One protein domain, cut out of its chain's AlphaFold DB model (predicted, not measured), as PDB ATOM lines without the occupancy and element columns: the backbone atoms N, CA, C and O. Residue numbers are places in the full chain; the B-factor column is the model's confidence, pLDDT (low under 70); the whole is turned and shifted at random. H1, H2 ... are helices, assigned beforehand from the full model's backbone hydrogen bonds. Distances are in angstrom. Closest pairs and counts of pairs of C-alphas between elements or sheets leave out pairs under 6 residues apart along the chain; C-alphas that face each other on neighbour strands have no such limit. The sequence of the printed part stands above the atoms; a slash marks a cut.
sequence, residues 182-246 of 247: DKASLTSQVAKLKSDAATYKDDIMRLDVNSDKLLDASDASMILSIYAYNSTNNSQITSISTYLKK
ATOM      1  N   ASP A 182     -21.164   4.337 -24.870       98.56
ATOM      2  CA  ASP A 182     -20.496   5.116 -25.917       98.56
ATOM      3  C   ASP A 182     -20.234   6.550 -25.456       98.56
ATOM      4  O   ASP A 182     -19.121   7.063 -25.589       98.56
ATOM      5  N   LYS A 183     -21.226   7.187 -24.818       98.56
ATOM      6  CA  LYS A 183     -21.065   8.520 -24.229       98.56
ATOM      7  C   LYS A 183     -19.953   8.551 -23.176       98.56
ATOM      8  O   LYS A 183     -19.171   9.505 -23.151       98.56
ATOM      9  N   ALA A 184     -19.856   7.538 -22.314       98.31
ATOM     10  CA  ALA A 184     -18.802   7.455 -21.301       98.31
ATOM     11  C   ALA A 184     -17.407   7.257 -21.930       98.31
ATOM     12  O   ALA A 184     -16.439   7.905 -21.516       98.31
ATOM     13  N   SER A 185     -17.316   6.427 -22.973       98.44
ATOM     14  CA  SER A 185     -16.091   6.224 -23.755       98.44
ATOM     15  C   SER A 185     -15.631   7.517 -24.434       98.44
ATOM     16  O   SER A 185     -14.489   7.939 -24.242       98.44
ATOM     17  N   LEU A 186     -16.526   8.211 -25.149       98.44
ATOM     18  CA  LEU A 186     -16.226   9.508 -25.767       98.44
ATOM     19  C   LEU A 186     -15.783  10.539 -24.726       98.44
ATOM     20  O   LEU A 186     -14.809  11.255 -24.944       98.44
ATOM     21  N   THR A 187     -16.457  10.595 -23.575       98.44
ATOM     22  CA  THR A 187     -16.079  11.503 -22.480       98.44
ATOM     23  C   THR A 187     -14.645  11.242 -22.007       98.44
ATOM     24  O   THR A 187     -13.875  12.185 -21.819       98.44
ATOM     25  N   SER A 188     -14.259   9.970 -21.872       97.94
ATOM     26  CA  SER A 188     -12.905   9.571 -21.464       97.94
ATOM     27  C   SER A 188     -11.855   9.924 -22.522       97.94
ATOM     28  O   SER A 188     -10.793  10.451 -22.191       97.94
ATOM     29  N   GLN A 189     -12.161   9.703 -23.804       98.25
ATOM     30  CA  GLN A 189     -11.285  10.083 -24.917       98.25
ATOM     31  C   GLN A 189     -11.067  11.599 -24.973       98.25
ATOM     32  O   GLN A 189      -9.933  12.053 -25.103       98.25
ATOM     33  N   VAL A 190     -12.130  12.390 -24.793       98.31
ATOM     34  CA  VAL A 190     -12.038  13.858 -24.720       98.31
ATOM     35  C   VAL A 190     -11.177  14.304 -23.537       98.31
ATOM     36  O   VAL A 190     -10.378  15.229 -23.684       98.31
ATOM     37  N   ALA A 191     -11.302  13.664 -22.371       98.00
ATOM     38  CA  ALA A 191     -10.463  13.971 -21.213       98.00
ATOM     39  C   ALA A 191      -8.979  13.668 -21.480       98.00
ATOM     40  O   ALA A 191      -8.124  14.501 -21.176       98.00
ATOM     41  N   LYS A 192      -8.678  12.525 -22.110       98.19
ATOM     42  CA  LYS A 192      -7.311  12.160 -22.500       98.19
ATOM     43  C   LYS A 192      -6.721  13.157 -23.496       98.19
ATOM     44  O   LYS A 192      -5.658  13.701 -23.234       98.19
ATOM     45  N   LEU A 193      -7.449  13.483 -24.565       98.06
ATOM     46  CA  LEU A 193      -7.008  14.472 -25.555       98.06
ATOM     47  C   LEU A 193      -6.741  15.848 -24.931       98.06
ATOM     48  O   LEU A 193      -5.786  16.517 -25.313       98.06
ATOM     49  N   LYS A 194      -7.546  16.270 -23.947       97.94
ATOM     50  CA  LYS A 194      -7.285  17.505 -23.188       97.94
ATOM     51  C   LYS A 194      -5.995  17.428 -22.366       97.94
ATOM     52  O   LYS A 194      -5.265  18.413 -22.320       97.94
ATOM     53  N   SER A 195      -5.723  16.289 -21.728       97.31
ATOM     54  CA  SER A 195      -4.486  16.061 -20.967       97.31
ATOM     55  C   SER A 195      -3.254  16.038 -21.872       97.31
ATOM     56  O   SER A 195      -2.252  16.684 -21.567       97.31
ATOM     57  N   ASP A 196      -3.340  15.337 -23.003       97.44
ATOM     58  CA  ASP A 196      -2.268  15.267 -23.998       97.44
ATOM     59  C   ASP A 196      -1.986  16.672 -24.556       97.44
ATOM     60  O   ASP A 196      -0.842  17.115 -24.580       97.44
ATOM     61  N   ALA A 197      -3.033  17.437 -24.896       97.06
ATOM     62  CA  ALA A 197      -2.899  18.822 -25.349       97.06
ATOM     63  C   ALA A 197      -2.253  19.748 -24.299       97.06
ATOM     64  O   ALA A 197      -1.470  20.625 -24.663       97.06
ATOM     65  N   ALA A 198      -2.558  19.567 -23.010       95.88
ATOM     66  CA  ALA A 198      -1.908  20.312 -21.930       95.88
ATOM     67  C   ALA A 198      -0.423  19.939 -21.796       95.88
ATOM     68  O   ALA A 198       0.417  20.826 -21.697       95.88
ATOM     69  N   THR A 199      -0.098  18.647 -21.883       96.06
ATOM     70  CA  THR A 199       1.290  18.154 -21.822       96.06
ATOM     71  C   THR A 199       2.116  18.687 -22.989       96.06
ATOM     72  O   THR A 199       3.188  19.240 -22.774       96.06
ATOM     73  N   TYR A 200       1.594  18.618 -24.219       93.94
ATOM     74  CA  TYR A 200       2.271  19.192 -25.383       93.94
ATOM     75  C   TYR A 200       2.488  20.697 -25.246       93.94
ATOM     76  O   TYR A 200       3.522  21.210 -25.662       93.94
ATOM     77  N   LYS A 201       1.534  21.414 -24.644       92.00
ATOM     78  CA  LYS A 201       1.695  22.838 -24.354       92.00
ATOM     79  C   LYS A 201       2.828  23.091 -23.352       92.00
ATOM     80  O   LYS A 201       3.625  23.994 -23.587       92.00
ATOM     81  N   ASP A 202       2.920  22.300 -22.284       89.75
ATOM     82  CA  ASP A 202       4.002  22.401 -21.297       89.75
ATOM     83  C   ASP A 202       5.368  22.046 -21.908       89.75
ATOM     84  O   ASP A 202       6.351  22.743 -21.662       89.75
ATOM     85  N   ASP A 203       5.438  21.008 -22.746       89.31
ATOM     86  CA  ASP A 203       6.664  20.619 -23.452       89.31
ATOM     87  C   ASP A 203       7.137  21.714 -24.416       89.31
ATOM     88  O   ASP A 203       8.323  22.045 -24.423       89.31
ATOM     89  N   ILE A 204       6.217  22.332 -25.168       88.62
ATOM     90  CA  ILE A 204       6.517  23.504 -26.003       88.62
ATOM     91  C   ILE A 204       7.108  24.625 -25.139       88.62
ATOM     92  O   ILE A 204       8.169  25.138 -25.473       88.62
ATOM     93  N   MET A 205       6.485  24.957 -24.000       85.06
ATOM     94  CA  MET A 205       6.980  26.005 -23.092       85.06
ATOM     95  C   MET A 205       8.335  25.680 -22.445       85.06
ATOM     96  O   MET A 205       9.050  26.592 -22.045       85.06
ATOM     97  N   ARG A 206       8.687  24.400 -22.279       84.19
ATOM     98  CA  ARG A 206       9.994  23.983 -21.740       84.19
ATOM     99  C   ARG A 206      11.110  24.037 -22.777       84.19
ATOM    100  O   ARG A 206      12.265  24.221 -22.396       84.19
ATOM    101  N   LEU A 207      10.780  23.771 -24.037       85.62
ATOM    102  CA  LEU A 207      11.730  23.758 -25.147       85.62
ATOM    103  C   LEU A 207      11.951  25.153 -25.742       85.62
ATOM    104  O   LEU A 207      13.056  25.419 -26.200       85.62
ATOM    105  N   ASP A 208      10.941  26.021 -25.687       87.44
ATOM    106  CA  ASP A 208      11.039  27.461 -25.945       87.44
ATOM    107  C   ASP A 208      11.775  28.137 -24.774       87.44
ATOM    108  O   ASP A 208      11.189  28.548 -23.769       87.44
ATOM    109  N   VAL A 209      13.103  28.161 -24.852       80.50
ATOM    110  CA  VAL A 209      13.980  28.587 -23.751       80.50
ATOM    111  C   VAL A 209      14.193  30.098 -23.718       80.50
ATOM    112  O   VAL A 209      14.686  30.628 -22.713       80.50
ATOM    113  N   ASN A 210      13.817  30.793 -24.791       82.00
ATOM    114  CA  ASN A 210      13.880  32.245 -24.910       82.00
ATOM    115  C   ASN A 210      12.500  32.935 -24.732       82.00
ATOM    116  O   ASN A 210      12.455  34.161 -24.586       82.00
ATOM    117  N   SER A 211      11.410  32.159 -24.651       84.31
ATOM    118  CA  SER A 211      10.014  32.587 -24.485       84.31
ATOM    119  C   SER A 211       9.436  33.408 -25.649       84.31
ATOM    120  O   SER A 211       8.551  34.248 -25.428       84.31
ATOM    121  N   ASP A 212       9.914  33.211 -26.877       85.62
ATOM    122  CA  ASP A 212       9.438  33.938 -28.061       85.62
ATOM    123  C   ASP A 212       8.239  33.271 -28.768       85.62
ATOM    124  O   ASP A 212       7.635  33.869 -29.667       85.62
ATOM    125  N   LYS A 213       7.804  32.103 -28.268       87.12
ATOM    126  CA  LYS A 213       6.701  31.266 -28.773       87.12
ATOM    127  C   LYS A 213       6.989  30.569 -30.105       87.12
ATOM    128  O   LYS A 213       6.048  30.052 -30.719       87.12
ATOM    129  N   LEU A 214       8.237  30.536 -30.558       87.25
ATOM    130  CA  LEU A 214       8.682  29.824 -31.748       87.25
ATOM    131  C   LEU A 214       9.782  28.843 -31.348       87.25
ATOM    132  O   LEU A 214      10.779  29.223 -30.774       87.25
ATOM    133  N   LEU A 215       9.608  27.566 -31.686       87.00
ATOM    134  CA  LEU A 215      10.626  26.547 -31.430       87.00
ATOM    135  C   LEU A 215      11.619  26.534 -32.595       87.00
ATOM    136  O   LEU A 215      11.300  26.006 -33.666       87.00
ATOM    137  N   ASP A 216      12.794  27.134 -32.415       90.50
ATOM    138  CA  ASP A 216      13.742  27.342 -33.513       90.50
ATOM    139  C   ASP A 216      15.210  26.990 -33.180       90.50
ATOM    140  O   ASP A 216      15.548  26.385 -32.159       90.50
ATOM    141  N   ALA A 217      16.122  27.276 -34.119       89.00
ATOM    142  CA  ALA A 217      17.543  26.956 -33.966       89.00
ATOM    143  C   ALA A 217      18.217  27.722 -32.809       89.00
ATOM    144  O   ALA A 217      19.250  27.269 -32.294       89.00
ATOM    145  N   SER A 218      17.653  28.860 -32.401       86.88
ATOM    146  CA  SER A 218      18.118  29.660 -31.268       86.88
ATOM    147  C   SER A 218      17.915  28.896 -29.965       86.88
ATOM    148  O   SER A 218      18.862  28.789 -29.179       86.88
ATOM    149  N   ASP A 219      16.744  28.280 -29.775       87.88
ATOM    150  CA  ASP A 219      16.452  27.452 -28.600       87.88
ATOM    151  C   ASP A 219      17.413  26.273 -28.483       87.88
ATOM    152  O   ASP A 219      18.037  26.047 -27.441       87.88
ATOM    153  N   ALA A 220      17.595  25.544 -29.588       87.94
ATOM    154  CA  ALA A 220      18.483  24.389 -29.641       87.94
ATOM    155  C   ALA A 220      19.929  24.776 -29.290       87.94
ATOM    156  O   ALA A 220      20.573  24.130 -28.458       87.94
ATOM    157  N   SER A 221      20.426  25.871 -29.877       87.25
ATOM    158  CA  SER A 221      21.764  26.400 -29.592       87.25
ATOM    159  C   SER A 221      21.919  26.768 -28.115       87.25
ATOM    160  O   SER A 221      22.950  26.486 -27.494       87.25
ATOM    161  N   MET A 222      20.880  27.362 -27.526       82.06
ATOM    162  CA  MET A 222      20.872  27.786 -26.133       82.06
ATOM    163  C   MET A 222      20.881  26.592 -25.169       82.06
ATOM    164  O   MET A 222      21.708  26.568 -24.251       82.06
ATOM    165  N   ILE A 223      20.061  25.566 -25.414       83.81
ATOM    166  CA  ILE A 223      20.054  24.315 -24.638       83.81
ATOM    167  C   ILE A 223      21.430  23.631 -24.687       83.81
ATOM    168  O   ILE A 223      21.975  23.282 -23.634       83.81
ATOM    169  N   LEU A 224      22.029  23.480 -25.878       86.19
ATOM    170  CA  LEU A 224      23.361  22.872 -26.024       86.19
ATOM    171  C   LEU A 224      24.431  23.641 -25.246       86.19
ATOM    172  O   LEU A 224      25.289  23.028 -24.607       86.19
ATOM    173  N   SER A 225      24.378  24.976 -25.273       79.94
ATOM    174  CA  SER A 225      25.353  25.809 -24.565       79.94
ATOM    175  C   SER A 225      25.323  25.582 -23.045       79.94
ATOM    176  O   SER A 225      26.376  25.481 -22.414       79.94
ATOM    177  N   ILE A 226      24.130  25.421 -22.466       77.50
ATOM    178  CA  ILE A 226      23.943  25.147 -21.035       77.50
ATOM    179  C   ILE A 226      24.398  23.732 -20.689       77.50
ATOM    180  O   ILE A 226      25.074  23.532 -19.679       77.50
ATOM    181  N   TYR A 227      24.066  22.750 -21.531       80.94
ATOM    182  CA  TYR A 227      24.510  21.371 -21.340       80.94
ATOM    183  C   TYR A 227      26.041  21.265 -21.326       80.94
ATOM    184  O   TYR A 227      26.611  20.709 -20.385       80.94
ATOM    185  N   ALA A 228      26.710  21.856 -22.323       79.81
ATOM    186  CA  ALA A 228      28.169  21.863 -22.418       79.81
ATOM    187  C   ALA A 228      28.824  22.500 -21.180       79.81
ATOM    188  O   ALA A 228      29.822  21.985 -20.677       79.81
ATOM    189  N   TYR A 229      28.237  23.576 -20.648       76.25
ATOM    190  CA  TYR A 229      28.715  24.224 -19.426       76.25
ATOM    191  C   TYR A 229      28.532  23.355 -18.174       76.25
ATOM    192  O   TYR A 229      29.445  23.234 -17.356       76.25
ATOM    193  N   ASN A 230      27.360  22.738 -18.004       76.44
ATOM    194  CA  ASN A 230      27.090  21.887 -16.844       76.44
ATOM    195  C   ASN A 230      27.985  20.636 -16.838       76.44
ATOM    196  O   ASN A 230      28.421  20.203 -15.771       76.44
ATOM    197  N   SER A 231      28.312  20.094 -18.015       75.25
ATOM    198  CA  SER A 231      29.172  18.914 -18.157       75.25
ATOM    199  C   SER A 231      30.629  19.153 -17.750       75.25
ATOM    200  O   SER A 231      31.312  18.193 -17.404       75.25
ATOM    201  N   THR A 232      31.130  20.389 -17.807       78.81
ATOM    202  CA  THR A 232      32.530  20.706 -17.477       78.81
ATOM    203  C   THR A 232      32.709  21.231 -16.053       78.81
ATOM    204  O   THR A 232      33.791  21.081 -15.490       78.81
ATOM    205  N   ASN A 233      31.656  21.790 -15.440       69.31
ATOM    206  CA  ASN A 233      31.775  22.582 -14.206       69.31
ATOM    207  C   ASN A 233      31.136  21.960 -12.945       69.31
ATOM    208  O   ASN A 233      31.052  22.632 -11.914       69.31
ATOM    209  N   ASN A 234      30.674  20.705 -13.007       59.56
ATOM    210  CA  ASN A 234      30.112  19.910 -11.895       59.56
ATOM    211  C   ASN A 234      29.078  20.636 -10.996       59.56
ATOM    212  O   ASN A 234      28.892  20.293  -9.831       59.56
ATOM    213  N   SER A 235      28.410  21.664 -11.527       60.38
ATOM    214  CA  SER A 235      27.466  22.521 -10.807       60.38
ATOM    215  C   SER A 235      26.098  22.403 -11.468       60.38
ATOM    216  O   SER A 235      25.987  22.636 -12.670       60.38
ATOM    217  N   GLN A 236      25.047  22.072 -10.714       59.06
ATOM    218  CA  GLN A 236      23.683  22.065 -11.253       59.06
ATOM    219  C   GLN A 236      23.214  23.506 -11.510       59.06
ATOM    220  O   GLN A 236      22.730  24.175 -10.600       59.06
ATOM    221  N   ILE A 237      23.337  23.997 -12.747       62.38
ATOM    222  CA  ILE A 237      22.564  25.163 -13.192       62.38
ATOM    223  C   ILE A 237      21.220  24.672 -13.718       62.38
ATOM    224  O   ILE A 237      21.163  23.910 -14.683       62.38
ATOM    225  N   THR A 238      20.148  25.132 -13.078       57.62
ATOM    226  CA  THR A 238      18.772  24.687 -13.328       57.62
ATOM    227  C   THR A 238      17.937  25.669 -14.155       57.62
ATOM    228  O   THR A 238      16.818  25.327 -14.524       57.62
ATOM    229  N   SER A 239      18.445  26.867 -14.490       58.75
ATOM    230  CA  SER A 239      17.741  27.814 -15.373       58.75
ATOM    231  C   SER A 239      18.664  28.650 -16.268       58.75
ATOM    232  O   SER A 239      19.763  29.050 -15.874       58.75
ATOM    233  N   ILE A 240      18.173  28.972 -17.469       59.12
ATOM    234  CA  ILE A 240      18.853  29.806 -18.477       59.12
ATOM    235  C   ILE A 240      19.176  31.198 -17.943       59.12
ATOM    236  O   ILE A 240      20.277  31.701 -18.146       59.12
ATOM    237  N   SER A 241      18.248  31.805 -17.200       56.81
ATOM    238  CA  SER A 241      18.474  33.112 -16.579       56.81
ATOM    239  C   SER A 241      19.639  33.086 -15.588       56.81
ATOM    240  O   SER A 241      20.342  34.083 -15.450       56.81
ATOM    241  N   THR A 242      19.897  31.948 -14.938       63.06
ATOM    242  CA  THR A 242      21.053  31.762 -14.049       63.06
ATOM    243  C   THR A 242      22.348  31.567 -14.836       63.06
ATOM    244  O   THR A 242      23.386  32.083 -14.426       63.06
ATOM    245  N   TYR A 243      22.298  30.868 -15.973       61.47
ATOM    246  CA  TYR A 243      23.448  30.710 -16.865       61.47
ATOM    247  C   TYR A 243      23.869  32.047 -17.490       61.47
ATOM    248  O   TYR A 243      25.036  32.428 -17.418       61.47
ATOM    249  N   LEU A 244      22.909  32.799 -18.031       57.69
ATOM    250  CA  LEU A 244      23.169  34.080 -18.685       57.69
ATOM    251  C   LEU A 244      23.654  35.162 -17.718       57.69
ATOM    252  O   LEU A 244      24.465  35.986 -18.111       57.69
ATOM    253  N   LYS A 245      23.218  35.144 -16.452       57.94
ATOM    254  CA  LYS A 245      23.686  36.089 -15.421       57.94
ATOM    255  C   LYS A 245      25.140  35.878 -14.978       57.94
ATOM    256  O   LYS A 245      25.659  36.716 -14.249       57.94
ATOM    257  N   LYS A 246      25.766  34.745 -15.322       54.78
ATOM    258  CA  LYS A 246      27.161  34.431 -14.957       54.78
ATOM    259  C   LYS A 246      28.185  34.826 -16.027       54.78
ATOM    260  O   LYS A 246      29.381  34.676 -15.777       54.78
TER     261      LYS A 246
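Overview. This is residues 182 to 246 of the 247 residues of an uncharacterized protein of Ruminococcus flavefaciens 007c (UniProt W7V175). A long helix, H1, sticks out as an arm with residues 182 to 203 from a small head, which holds its other end, H2, the short H3 and the links. H1 and H2 come near each other close to the end of H1 and the start of H2, making a steep corner, and H3 lies near H2. The printed part has 65 residues with three named helices, H1, H2 and H3 in that order, and no named strand; the class is all helix. The whole is extended, with a radius of gyration of the C-alphas of 17.6 A, and spans 56 by 25 by 16 A, the arm making the length.

Arrangement. H1, residues 182 to 207, and H2, residues 217 to 233, are close but not clearly touching; their closest C-alphas, those of Leu 207 and Asp 219, are 6.9 A apart. Their lines stand at a steep tilt of 67 degrees, only just short of about perpendicular, and they run the same way. H3, residues 240 to 244, is close to H2 but not clearly touching it, the closest C-alphas being those of Ile 226 and Tyr 243, 7.0 A apart. H1 and H3 are apart. In H1 and H3 every O i to N i+4 pair is within hydrogen-bond range; in H2 12 of 13 are.

Along the chain. H1 begins with C-alpha 182 at (-20.496, 5.116, -25.917) and runs 37.2 A to C-alpha 207 at (11.730, 23.758, -25.147). H2 measures 24.7 A from C-alpha 217 to C-alpha 233. H3 measures 6.1 A and ends with C-alpha 244 at (23.169, 34.080, -18.685).

Size, cuts and confidence. The C-alphas of Asp 182 and Lys 246, the two farthest apart, are 57.0 A apart. Residues 231 to 236, of which 231 to 233 belong to H2, also stand free. The printed part has no cut, and both links are short. Residues 233 to 246 have pLDDT under 70.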